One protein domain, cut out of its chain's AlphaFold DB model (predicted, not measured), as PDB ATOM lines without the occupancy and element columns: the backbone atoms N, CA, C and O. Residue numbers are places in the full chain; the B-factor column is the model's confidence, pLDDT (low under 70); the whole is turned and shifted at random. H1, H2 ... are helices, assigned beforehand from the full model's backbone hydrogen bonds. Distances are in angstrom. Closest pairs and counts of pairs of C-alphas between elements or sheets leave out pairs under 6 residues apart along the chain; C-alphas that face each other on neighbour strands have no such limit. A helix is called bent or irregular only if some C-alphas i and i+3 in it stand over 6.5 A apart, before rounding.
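AT A GLANCE: This is residues 31 to 54 and 66 to 113 of the 113 residues of an uncharacterized protein of Streptomyces sp. Tu 2975 (UniProt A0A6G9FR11). Two helices cross as a lopsided X: the shorter H1 lies over the earlier half of the long H2, meeting it near H1's later end, and H2 runs on well past the crossing. H2 makes the long axis, residues 66 to 73 lead from the cut to the beginning of H2, and after H2 the last stretch, residues 102 to 113, folds back. The printed part has 72 residues with two named helices, H1 then H2, and no named strand; its class is all helix. It is loose, with a radius of gyration of the C-alphas of 14.7 A, and elongated, spanning 45 by 24 by 18 A.

IN THESE COORDINATES: H1, residues 34 to 50, begins with C-alpha 34 at (135.234, 164.760, 156.185) and measures 24.3 A from first to last C-alpha. H2, residues 74 to 101, begins with C-alpha 74 at (133.644, 162.672, 169.624), measures 40.8 A and ends with C-alpha 101 at (136.743, 127.934, 148.363). H2 is irregular: C-alphas 75 and 78 are 7.3 A apart.

HOW THE PARTS SIT: H1 and H2 touch, and their closest C-alphas, those of Ala 46 and Gly 84, are 4.1 A apart. H2 touches H1 with residues 80 to 92 alone. They run the same way at a steep tilt of 56 degrees, with centres 10.4 A apart. Every O i to N i+4 pair is within hydrogen-bond range in H1; in H2, 22 of 24 are.

THE WHOLE: The two C-alphas farthest apart, those of Pro 73 and Pro 103, are 45.6 A apart. Residues 55 to 65 are cut out, and C-alphas 54 and 66 are 19.9 A apart across the cut; the link from H1 to H2 lies across it. Residues 102 to 113 hold no named element, and residue 113 is the chain's last. The mean pLDDT of the printed part is 89.9, and residues 109 to 113 are under 70.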
ATOM      1  N   SER A  31     144.050 167.934 152.867       71.75
ATOM      2  CA  SER A  31     143.339 167.317 153.977       71.75
ATOM      3  C   SER A  31     142.226 166.478 153.362       71.75
ATOM      4  O   SER A  31     141.507 167.001 152.507       71.75
ATOM      5  N   LEU A  32     142.116 165.214 153.769       77.38
ATOM      6  CA  LEU A  32     140.988 164.354 153.410       77.38
ATOM      7  C   LEU A  32     139.667 165.120 153.574       77.38
ATOM      8  O   LEU A  32     139.550 165.975 154.464       77.38
ATOM      9  N   SER A  33     138.676 164.826 152.730       88.75
ATOM     10  CA  SER A  33     137.306 165.265 153.004       88.75
ATOM     11  C   SER A  33     136.841 164.705 154.356       88.75
ATOM     12  O   SER A  33     137.430 163.761 154.890       88.75
ATOM     13  N   ALA A  34     135.781 165.274 154.930       86.56
ATOM     14  CA  ALA A  34     135.234 164.760 156.185       86.56
ATOM     15  C   ALA A  34     134.814 163.284 156.048       86.56
ATOM     16  O   ALA A  34     135.065 162.474 156.936       86.56
ATOM     17  N   GLU A  35     134.241 162.922 154.902       89.81
ATOM     18  CA  GLU A  35     133.827 161.564 154.566       89.81
ATOM     19  C   GLU A  35     135.027 160.629 154.365       89.81
ATOM     20  O   GLU A  35     135.019 159.511 154.873       89.81
ATOM     21  N   GLU A  36     136.075 161.086 153.675       93.12
ATOM     22  CA  GLU A  36     137.314 160.317 153.498       93.12
ATOM     23  C   GLU A  36     138.035 160.091 154.835       93.12
ATOM     24  O   GLU A  36     138.520 158.992 155.098       93.12
ATOM     25  N   ALA A  37     138.065 161.100 155.711       92.69
ATOM     26  CA  ALA A  37     138.634 160.980 157.051       92.69
ATOM     27  C   ALA A  37     137.816 160.019 157.929       92.69
ATOM     28  O   ALA A  37     138.383 159.184 158.634       92.69
ATOM     29  N   ARG A  38     136.482 160.082 157.840       94.12
ATOM     30  CA  ARG A  38     135.586 159.146 158.527       94.12
ATOM     31  C   ARG A  38     135.812 157.710 158.062       94.12
ATOM     32  O   ARG A  38     135.947 156.827 158.904       94.12
ATOM     33  N   ALA A  39     135.867 157.479 156.751       95.62
ATOM     34  CA  ALA A  39     136.116 156.155 156.185       95.62
ATOM     35  C   ALA A  39     137.480 155.607 156.630       95.62
ATOM     36  O   ALA A  39     137.556 154.484 157.116       95.62
ATOM     37  N   ALA A  40     138.532 156.431 156.579       96.75
ATOM     38  CA  ALA A  40     139.857 156.046 157.058       96.75
ATOM     39  C   ALA A  40     139.868 155.691 158.557       96.75
ATOM     40  O   ALA A  40     140.564 154.763 158.961       96.75
ATOM     41  N   CYS A  41     139.092 156.395 159.386       97.44
ATOM     42  CA  CYS A  41     138.936 156.057 160.800       97.44
ATOM     43  C   CYS A  41     138.220 154.710 161.005       97.44
ATOM     44  O   CYS A  41     138.669 153.910 161.821       97.44
ATOM     45  N   VAL A  42     137.150 154.425 160.256       98.25
ATOM     46  CA  VAL A  42     136.449 153.125 160.309       98.25
ATOM     47  C   VAL A  42     137.375 151.982 159.882       98.25
ATOM     48  O   VAL A  42     137.433 150.955 160.554       98.25
ATOM     49  N   ASP A  43     138.142 152.181 158.810       98.00
ATOM     50  CA  ASP A  43     139.127 151.208 158.328       98.00
ATOM     51  C   ASP A  43     140.222 150.959 159.368       98.00
ATOM     52  O   ASP A  43     140.614 149.819 159.611       98.00
ATOM     53  N   ALA A  44     140.688 152.019 160.029       97.56
ATOM     54  CA  ALA A  44     141.680 151.907 161.085       97.56
ATOM     55  C   ALA A  44     141.125 151.189 162.325       97.56
ATOM     56  O   ALA A  44     141.841 150.401 162.933       97.56
ATOM     57  N   TRP A  45     139.852 151.400 162.677       98.00
ATOM     58  CA  TRP A  45     139.193 150.623 163.726       98.00
ATOM     59  C   TRP A  45     139.094 149.143 163.368       98.00
ATOM     60  O   TRP A  45     139.428 148.307 164.203       98.00
ATOM     61  N   ALA A  46     138.689 148.816 162.138       97.81
ATOM     62  CA  ALA A  46     138.630 147.431 161.673       97.81
ATOM     63  C   ALA A  46     140.001 146.746 161.775       97.81
ATOM     64  O   ALA A  46     140.096 145.645 162.310       97.81
ATOM     65  N   ALA A  47     141.070 147.435 161.363       95.94
ATOM     66  CA  ALA A  47     142.435 146.929 161.474       95.94
ATOM     67  C   ALA A  47     142.885 146.743 162.934       95.94
ATOM     68  O   ALA A  47     143.450 145.704 163.265       95.94
ATOM     69  N   THR A  48     142.621 147.713 163.817       96.38
ATOM     70  CA  THR A  48     142.934 147.588 165.252       96.38
ATOM     71  C   THR A  48     142.218 146.390 165.874       96.38
ATOM     72  O   THR A  48     142.830 145.631 166.617       96.38
ATOM     73  N   ILE A  49     140.942 146.194 165.541       95.62
ATOM     74  CA  ILE A  49     140.115 145.100 166.062       95.62
ATOM     75  C   ILE A  49     140.563 143.747 165.501       95.62
ATOM     76  O   ILE A  49     140.637 142.773 166.247       95.62
ATOM     77  N   GLY A  50     140.891 143.683 164.210       93.44
ATOM     78  CA  GLY A  50     141.410 142.474 163.569       93.44
ATOM     79  C   GLY A  50     142.790 142.057 164.087       93.44
ATOM     80  O   GLY A  50     143.124 140.881 164.034       93.44
ATOM     81  N   ALA A  51     143.566 142.999 164.633       93.31
ATOM     82  CA  ALA A  51     144.878 142.759 165.236       93.31
ATOM     83  C   ALA A  51     144.823 142.466 166.748       93.31
ATOM     84  O   ALA A  51     145.851 142.511 167.429       93.31
ATOM     85  N   ARG A  52     143.631 142.222 167.310       93.19
ATOM     86  CA  ARG A  52     143.506 141.815 168.713       93.19
ATOM     87  C   ARG A  52     144.194 140.462 168.926       93.19
ATOM     88  O   ARG A  52     144.002 139.557 168.116       93.19
ATOM     89  N   PRO A  53     144.945 140.297 170.025       91.25
ATOM     90  CA  PRO A  53     145.531 139.006 170.352       91.25
ATOM     91  C   PRO A  53     144.444 137.988 170.731       91.25
ATOM     92  O   PRO A  53     143.360 138.360 171.184       91.25
ATOM     93  N   ASP A  54     144.758 136.697 170.616       88.44
ATOM     94  CA  ASP A  54     143.838 135.596 170.949       88.44
ATOM     95  C   ASP A  54     143.318 135.635 172.403       88.44
ATOM     96  O   ASP A  54     142.254 135.087 172.701       88.44
ATOM     97  N   PRO A  66     142.501 154.738 167.037       95.19
ATOM     98  CA  PRO A  66     143.423 154.861 165.922       95.19
ATOM     99  C   PRO A  66     143.785 156.316 165.608       95.19
ATOM    100  O   PRO A  66     142.949 157.217 165.655       95.19
ATOM    101  N   ASP A  67     145.020 156.544 165.159       94.81
ATOM    102  CA  ASP A  67     145.498 157.880 164.774       94.81
ATOM    103  C   ASP A  67     144.640 158.542 163.684       94.81
ATOM    104  O   ASP A  67     144.478 159.761 163.687       94.81
ATOM    105  N   ALA A  68     144.061 157.743 162.782       93.50
ATOM    106  CA  ALA A  68     143.178 158.217 161.716       93.50
ATOM    107  C   ALA A  68     141.867 158.838 162.237       93.50
ATOM    108  O   ALA A  68     141.217 159.586 161.508       93.50
ATOM    109  N   CYS A  69     141.488 158.556 163.486       94.44
ATOM    110  CA  CYS A  69     140.287 159.086 164.125       94.44
ATOM    111  C   CYS A  69     140.524 160.419 164.850       94.44
ATOM    112  O   CYS A  69     139.568 161.141 165.147       94.44
ATOM    113  N   LYS A  70     141.791 160.799 165.082       92.38
ATOM    114  CA  LYS A  70     142.142 161.995 165.854       92.38
ATOM    115  C   LYS A  70     141.593 163.268 165.215       92.38
ATOM    116  O   LYS A  70     141.920 163.610 164.080       92.38
ATOM    117  N   GLY A  71     140.836 164.030 166.002       88.06
ATOM    118  CA  GLY A  71     140.272 165.316 165.589       88.06
ATOM    119  C   GLY A  71     138.949 165.214 164.830       88.06
ATOM    120  O   GLY A  71     138.443 166.242 164.379       88.06
ATOM    121  N   LEU A  72     138.381 164.011 164.705       91.19
ATOM    122  CA  LEU A  72     136.992 163.837 164.301       91.19
ATOM    123  C   LEU A  72     136.034 164.115 165.480       91.19
ATOM    124  O   LEU A  72     136.464 164.097 166.633       91.19
ATOM    125  N   PRO A  73     134.738 164.380 165.223       91.44
ATOM    126  CA  PRO A  73     133.759 164.614 166.285       91.44
ATOM    127  C   PRO A  73     133.645 163.422 167.247       91.44
ATOM    128  O   PRO A  73     133.531 162.280 166.800       91.44
ATOM    129  N   GLU A  74     133.685 163.687 168.554       90.19
ATOM    130  CA  GLU A  74     133.644 162.672 169.624       90.19
ATOM    131  C   GLU A  74     132.284 161.965 169.735       90.19
ATOM    132  O   GLU A  74     132.208 160.802 170.118       90.19
ATOM    133  N   ASP A  75     131.192 162.644 169.383       92.88
ATOM    134  CA  ASP A  75     129.834 162.087 169.401       92.88
ATOM    135  C   ASP A  75     129.638 160.948 168.392       92.88
ATOM    136  O   ASP A  75     128.794 160.080 168.595       92.88
ATOM    137  N   GLU A  76     130.473 160.902 167.355       91.19
ATOM    138  CA  GLU A  76     130.516 159.831 166.358       91.19
ATOM    139  C   GLU A  76     131.539 158.727 166.688       91.19
ATOM    140  O   GLU A  76     131.722 157.800 165.895       91.19
ATOM    141  N   TRP A  77     132.244 158.807 167.825       92.38
ATOM    142  CA  TRP A  77     133.270 157.824 168.193       92.38
ATOM    143  C   TRP A  77     132.702 156.400 168.220       92.38
ATOM    144  O   TRP A  77     133.240 155.507 167.564       92.38
ATOM    145  N   THR A  78     131.571 156.213 168.913       95.12
ATOM    146  CA  THR A  78     130.915 154.905 169.058       95.12
ATOM    147  C   THR A  78     130.477 154.359 167.708       95.12
ATOM    148  O   THR A  78     130.673 153.180 167.440       95.12
ATOM    149  N   ASP A  79     129.930 155.208 166.840       96.31
ATOM    150  CA  ASP A  79     129.455 154.784 165.525       96.31
ATOM    151  C   ASP A  79     130.618 154.297 164.659       96.31
ATOM    152  O   ASP A  79     130.542 153.219 164.072       96.31
ATOM    153  N   ARG A  80     131.738 155.030 164.639       96.12
ATOM    154  CA  ARG A  80     132.933 154.628 163.880       96.12
ATOM    155  C   ARG A  80     133.583 153.368 164.448       96.12
ATOM    156  O   ARG A  80     134.004 152.515 163.670       96.12
ATOM    157  N   TYR A  81     133.631 153.228 165.774       96.31
ATOM    158  CA  TYR A  81     134.106 152.009 166.432       96.31
ATOM    159  C   TYR A  81     133.225 150.802 166.078       96.31
ATOM    160  O   TYR A  81     133.734 149.765 165.655       96.31
ATOM    161  N   MET A  82     131.898 150.937 166.183       97.56
ATOM    162  CA  MET A  82     130.956 149.857 165.870       97.56
ATOM    163  C   MET A  82     130.969 149.495 164.382       97.56
ATOM    164  O   MET A  82     130.893 148.316 164.041       97.56
ATOM    165  N   GLU A  83     131.101 150.476 163.488       97.94
ATOM    166  CA  GLU A  83     131.296 150.229 162.057       97.94
ATOM    167  C   GLU A  83     132.604 149.490 161.776       97.94
ATOM    168  O   GLU A  83     132.593 148.520 161.019       97.94
ATOM    169  N   GLY A  84     133.704 149.881 162.426       97.56
ATOM    170  CA  GLY A  84     134.981 149.175 162.326       97.56
ATOM    171  C   GLY A  84     134.889 147.735 162.834       97.56
ATOM    172  O   GLY A  84     135.371 146.819 162.173       97.56
ATOM    173  N   LEU A  85     134.188 147.505 163.949       96.44
ATOM    174  CA  LEU A  85     133.934 146.165 164.488       96.44
ATOM    175  C   LEU A  85     133.143 145.293 163.507       96.44
ATOM    176  O   LEU A  85     133.506 144.143 163.262       96.44
ATOM    177  N   MET A  86     132.061 145.825 162.933       97.12
ATOM    178  CA  MET A  86     131.278 145.105 161.926       97.12
ATOM    179  C   MET A  86     132.111 144.800 160.684       97.12
ATOM    180  O   MET A  86     132.019 143.695 160.149       97.12
ATOM    181  N   LYS A  87     132.935 145.754 160.246       97.62
ATOM    182  CA  LYS A  87     133.825 145.583 159.104       97.62
ATOM    183  C   LYS A  87     134.872 144.496 159.356       97.62
ATOM    184  O   LYS A  87     134.972 143.594 158.536       97.62
ATOM    185  N   SER A  88     135.550 144.508 160.503       95.81
ATOM    186  CA  SER A  88     136.505 143.455 160.883       95.81
ATOM    187  C   SER A  88     135.847 142.070 160.919       95.81
ATOM    188  O   SER A  88     136.380 141.108 160.375       95.81
ATOM    189  N   ASN A  89     134.633 141.964 161.473       93.69
ATOM    190  CA  ASN A  89     133.889 140.702 161.462       93.69
ATOM    191  C   ASN A  89     133.558 140.231 160.039       93.69
ATOM    192  O   ASN A  89     133.638 139.037 159.759       93.69
ATOM    193  N   GLN A  90     133.167 141.148 159.150       95.62
ATOM    194  CA  GLN A  90     132.893 140.826 157.750       95.62
ATOM    195  C   GLN A  90     134.166 140.365 157.029       95.62
ATOM    196  O   GLN A  90     134.123 139.354 156.339       95.62
ATOM    197  N   GLU A  91     135.293 141.048 157.239       93.25
ATOM    198  CA  GLU A  91     136.594 140.688 156.662       93.25
ATOM    199  C   GLU A  91     137.041 139.289 157.110       93.25
ATOM    200  O   GLU A  91     137.422 138.478 156.269       93.25
ATOM    201  N   ASN A  92     136.880 138.951 158.394       89.56
ATOM    202  CA  ASN A  92     137.183 137.611 158.906       89.56
ATOM    203  C   ASN A  92     136.294 136.528 158.268       89.56
ATOM    204  O   ASN A  92     136.756 135.433 157.947       89.56
ATOM    205  N   LEU A  93     135.000 136.814 158.076       91.81
ATOM    206  CA  LEU A  93     134.083 135.889 157.406       91.81
ATOM    207  C   LEU A  93     134.439 135.699 155.930       91.81
ATOM    208  O   LEU A  93     134.362 134.575 155.428       91.81
ATOM    209  N   ASP A  94     134.818 136.777 155.247       93.69
ATOM    210  CA  ASP A  94     135.228 136.746 153.847       93.69
ATOM    211  C   ASP A  94     136.543 135.962 153.692       93.69
ATOM    212  O   ASP A  94     136.625 135.084 152.835       93.69
ATOM    213  N   GLU A  95     137.518 136.153 154.587       90.25
ATOM    214  CA  GLU A  95     138.775 135.391 154.589       90.25
ATOM    215  C   GLU A  95     138.540 133.894 154.861       90.25
ATOM    216  O   GLU A  95     139.087 133.023 154.177       90.25
ATOM    217  N   MET A  96     137.663 133.567 155.817       90.69
ATOM    218  CA  MET A  96     137.241 132.183 156.053       90.69
ATOM    219  C   MET A  96     136.574 131.577 154.818       90.69
ATOM    220  O   MET A  96     136.817 130.411 154.495       90.69
ATOM    221  N   LYS A  97     135.716 132.339 154.136       93.19
ATOM    222  CA  LYS A  97     135.046 131.891 152.916       93.19
ATOM    223  C   LYS A  97     136.050 131.643 151.790       93.19
ATOM    224  O   LYS A  97     135.957 130.603 151.142       93.19
ATOM    225  N   ASP A  98     137.002 132.544 151.591       92.69
ATOM    226  CA  ASP A  98     138.040 132.396 150.573       92.69
ATOM    227  C   ASP A  98     138.906 131.157 150.842       92.69
ATOM    228  O   ASP A  98     139.164 130.372 149.929       92.69
ATOM    229  N   CYS A  99     139.259 130.897 152.106       92.75
ATOM    230  CA  CYS A  99     139.942 129.666 152.506       92.75
ATOM    231  C   CYS A  99     139.104 128.402 152.227       92.75
ATOM    232  O   CYS A  99     139.646 127.388 151.793       92.75
ATOM    233  N   LEU A 100     137.784 128.436 152.450       92.44
ATOM    234  CA  LEU A 100     136.896 127.303 152.152       92.44
ATOM    235  C   LEU A 100     136.788 127.009 150.650       92.44
ATOM    236  O   LEU A 100     136.636 125.847 150.266       92.44
ATOM    237  N   ASP A 101     136.837 128.048 149.818       94.62
ATOM    238  CA  ASP A 101     136.743 127.934 148.363       94.62
ATOM    239  C   ASP A 101     138.102 127.567 147.714       94.62
ATOM    240  O   ASP A 101     138.131 127.083 146.577       94.62
ATOM    241  N   ASP A 102     139.221 127.727 148.434       92.56
ATOM    242  CA  ASP A 102     140.567 127.346 147.994       92.56
ATOM    243  C   ASP A 102     140.957 125.922 148.464       92.56
ATOM    244  O   ASP A 102     141.235 125.700 149.646       92.56
ATOM    245  N   PRO A 103     141.093 124.931 147.555       90.50
ATOM    246  CA  PRO A 103     141.496 123.567 147.916       90.50
ATOM    247  C   PRO A 103     142.937 123.463 148.444       90.50
ATOM    248  O   PRO A 103     143.350 122.388 148.885       90.50
ATOM    249  N   THR A 104     143.724 124.537 148.353       93.50
ATOM    250  CA  THR A 104     145.081 124.633 148.895       93.50
ATOM    251  C   THR A 104     145.130 125.275 150.279       93.50
ATOM    252  O   THR A 104     146.188 125.241 150.910       93.50
ATOM    253  N   CYS A 105     144.008 125.788 150.799       90.19
ATOM    254  CA  CYS A 105     143.967 126.319 152.153       90.19
ATOM    255  C   CYS A 105     144.147 125.191 153.182       90.19
ATOM    256  O   CYS A 105     143.306 124.307 153.340       90.19
ATOM    257  N   THR A 106     145.268 125.212 153.905       84.12
ATOM    258  CA  THR A 106     145.589 124.210 154.937       84.12
ATOM    259  C   THR A 106     145.416 124.725 156.362       84.12
ATOM    260  O   THR A 106     145.651 123.975 157.312       84.12
ATOM    261  N   ARG A 107     145.060 126.001 156.531       78.44
ATOM    262  CA  ARG A 107     144.912 126.648 157.832       78.44
ATOM    263  C   ARG A 107     143.800 127.683 157.764       78.44
ATOM    264  O   ARG A 107     143.864 128.579 156.934       78.44
ATOM    265  N   PHE A 108     142.803 127.534 158.630       75.12
ATOM    266  CA  PHE A 108     141.761 128.543 158.766       75.12
ATOM    267  C   PHE A 108     142.345 129.814 159.384       75.12
ATOM    268  O   PHE A 108     143.125 129.690 160.330       75.12
ATOM    269  N   PRO A 109     141.933 130.999 158.912       66.75
ATOM    270  CA  PRO A 109     142.238 132.267 159.558       66.75
ATOM    271  C   PRO A 109     141.389 132.385 160.830       66.75
ATOM    272  O   PRO A 109     140.346 133.027 160.871       66.75
ATOM    273  N   VAL A 110     141.772 131.630 161.856       61.84
ATOM    274  CA  VAL A 110     141.203 131.699 163.212       61.84
ATOM    275  C   VAL A 110     142.286 131.957 164.253       61.84
ATOM    276  O   VAL A 110     142.004 131.926 165.445       61.84
ATOM    277  N   ASP A 111     143.517 132.186 163.801       49.84
ATOM    278  CA  ASP A 111     144.640 132.553 164.645       49.84
ATOM    279  C   ASP A 111     144.836 134.060 164.476       49.84
ATOM    280  O   ASP A 111     145.324 134.510 163.432       49.84
ATOM    281  N   GLY A 112     144.396 134.839 165.466       53.16
ATOM    282  CA  GLY A 112     144.756 136.248 165.544       53.16
ATOM    283  C   GLY A 112     146.280 136.338 165.526       53.16
ATOM    284  O   GLY A 112     146.957 135.719 166.350       53.16
ATOM    285  N   SER A 113     146.829 137.010 164.514       42.59
ATOM    286  CA  SER A 113     148.280 137.170 164.339       42.59
ATOM    287  C   SER A 113     148.824 138.322 165.165       42.59
ATOM    288  O   SER A 113     148.183 139.395 165.154       42.59
TER     289      SER A 113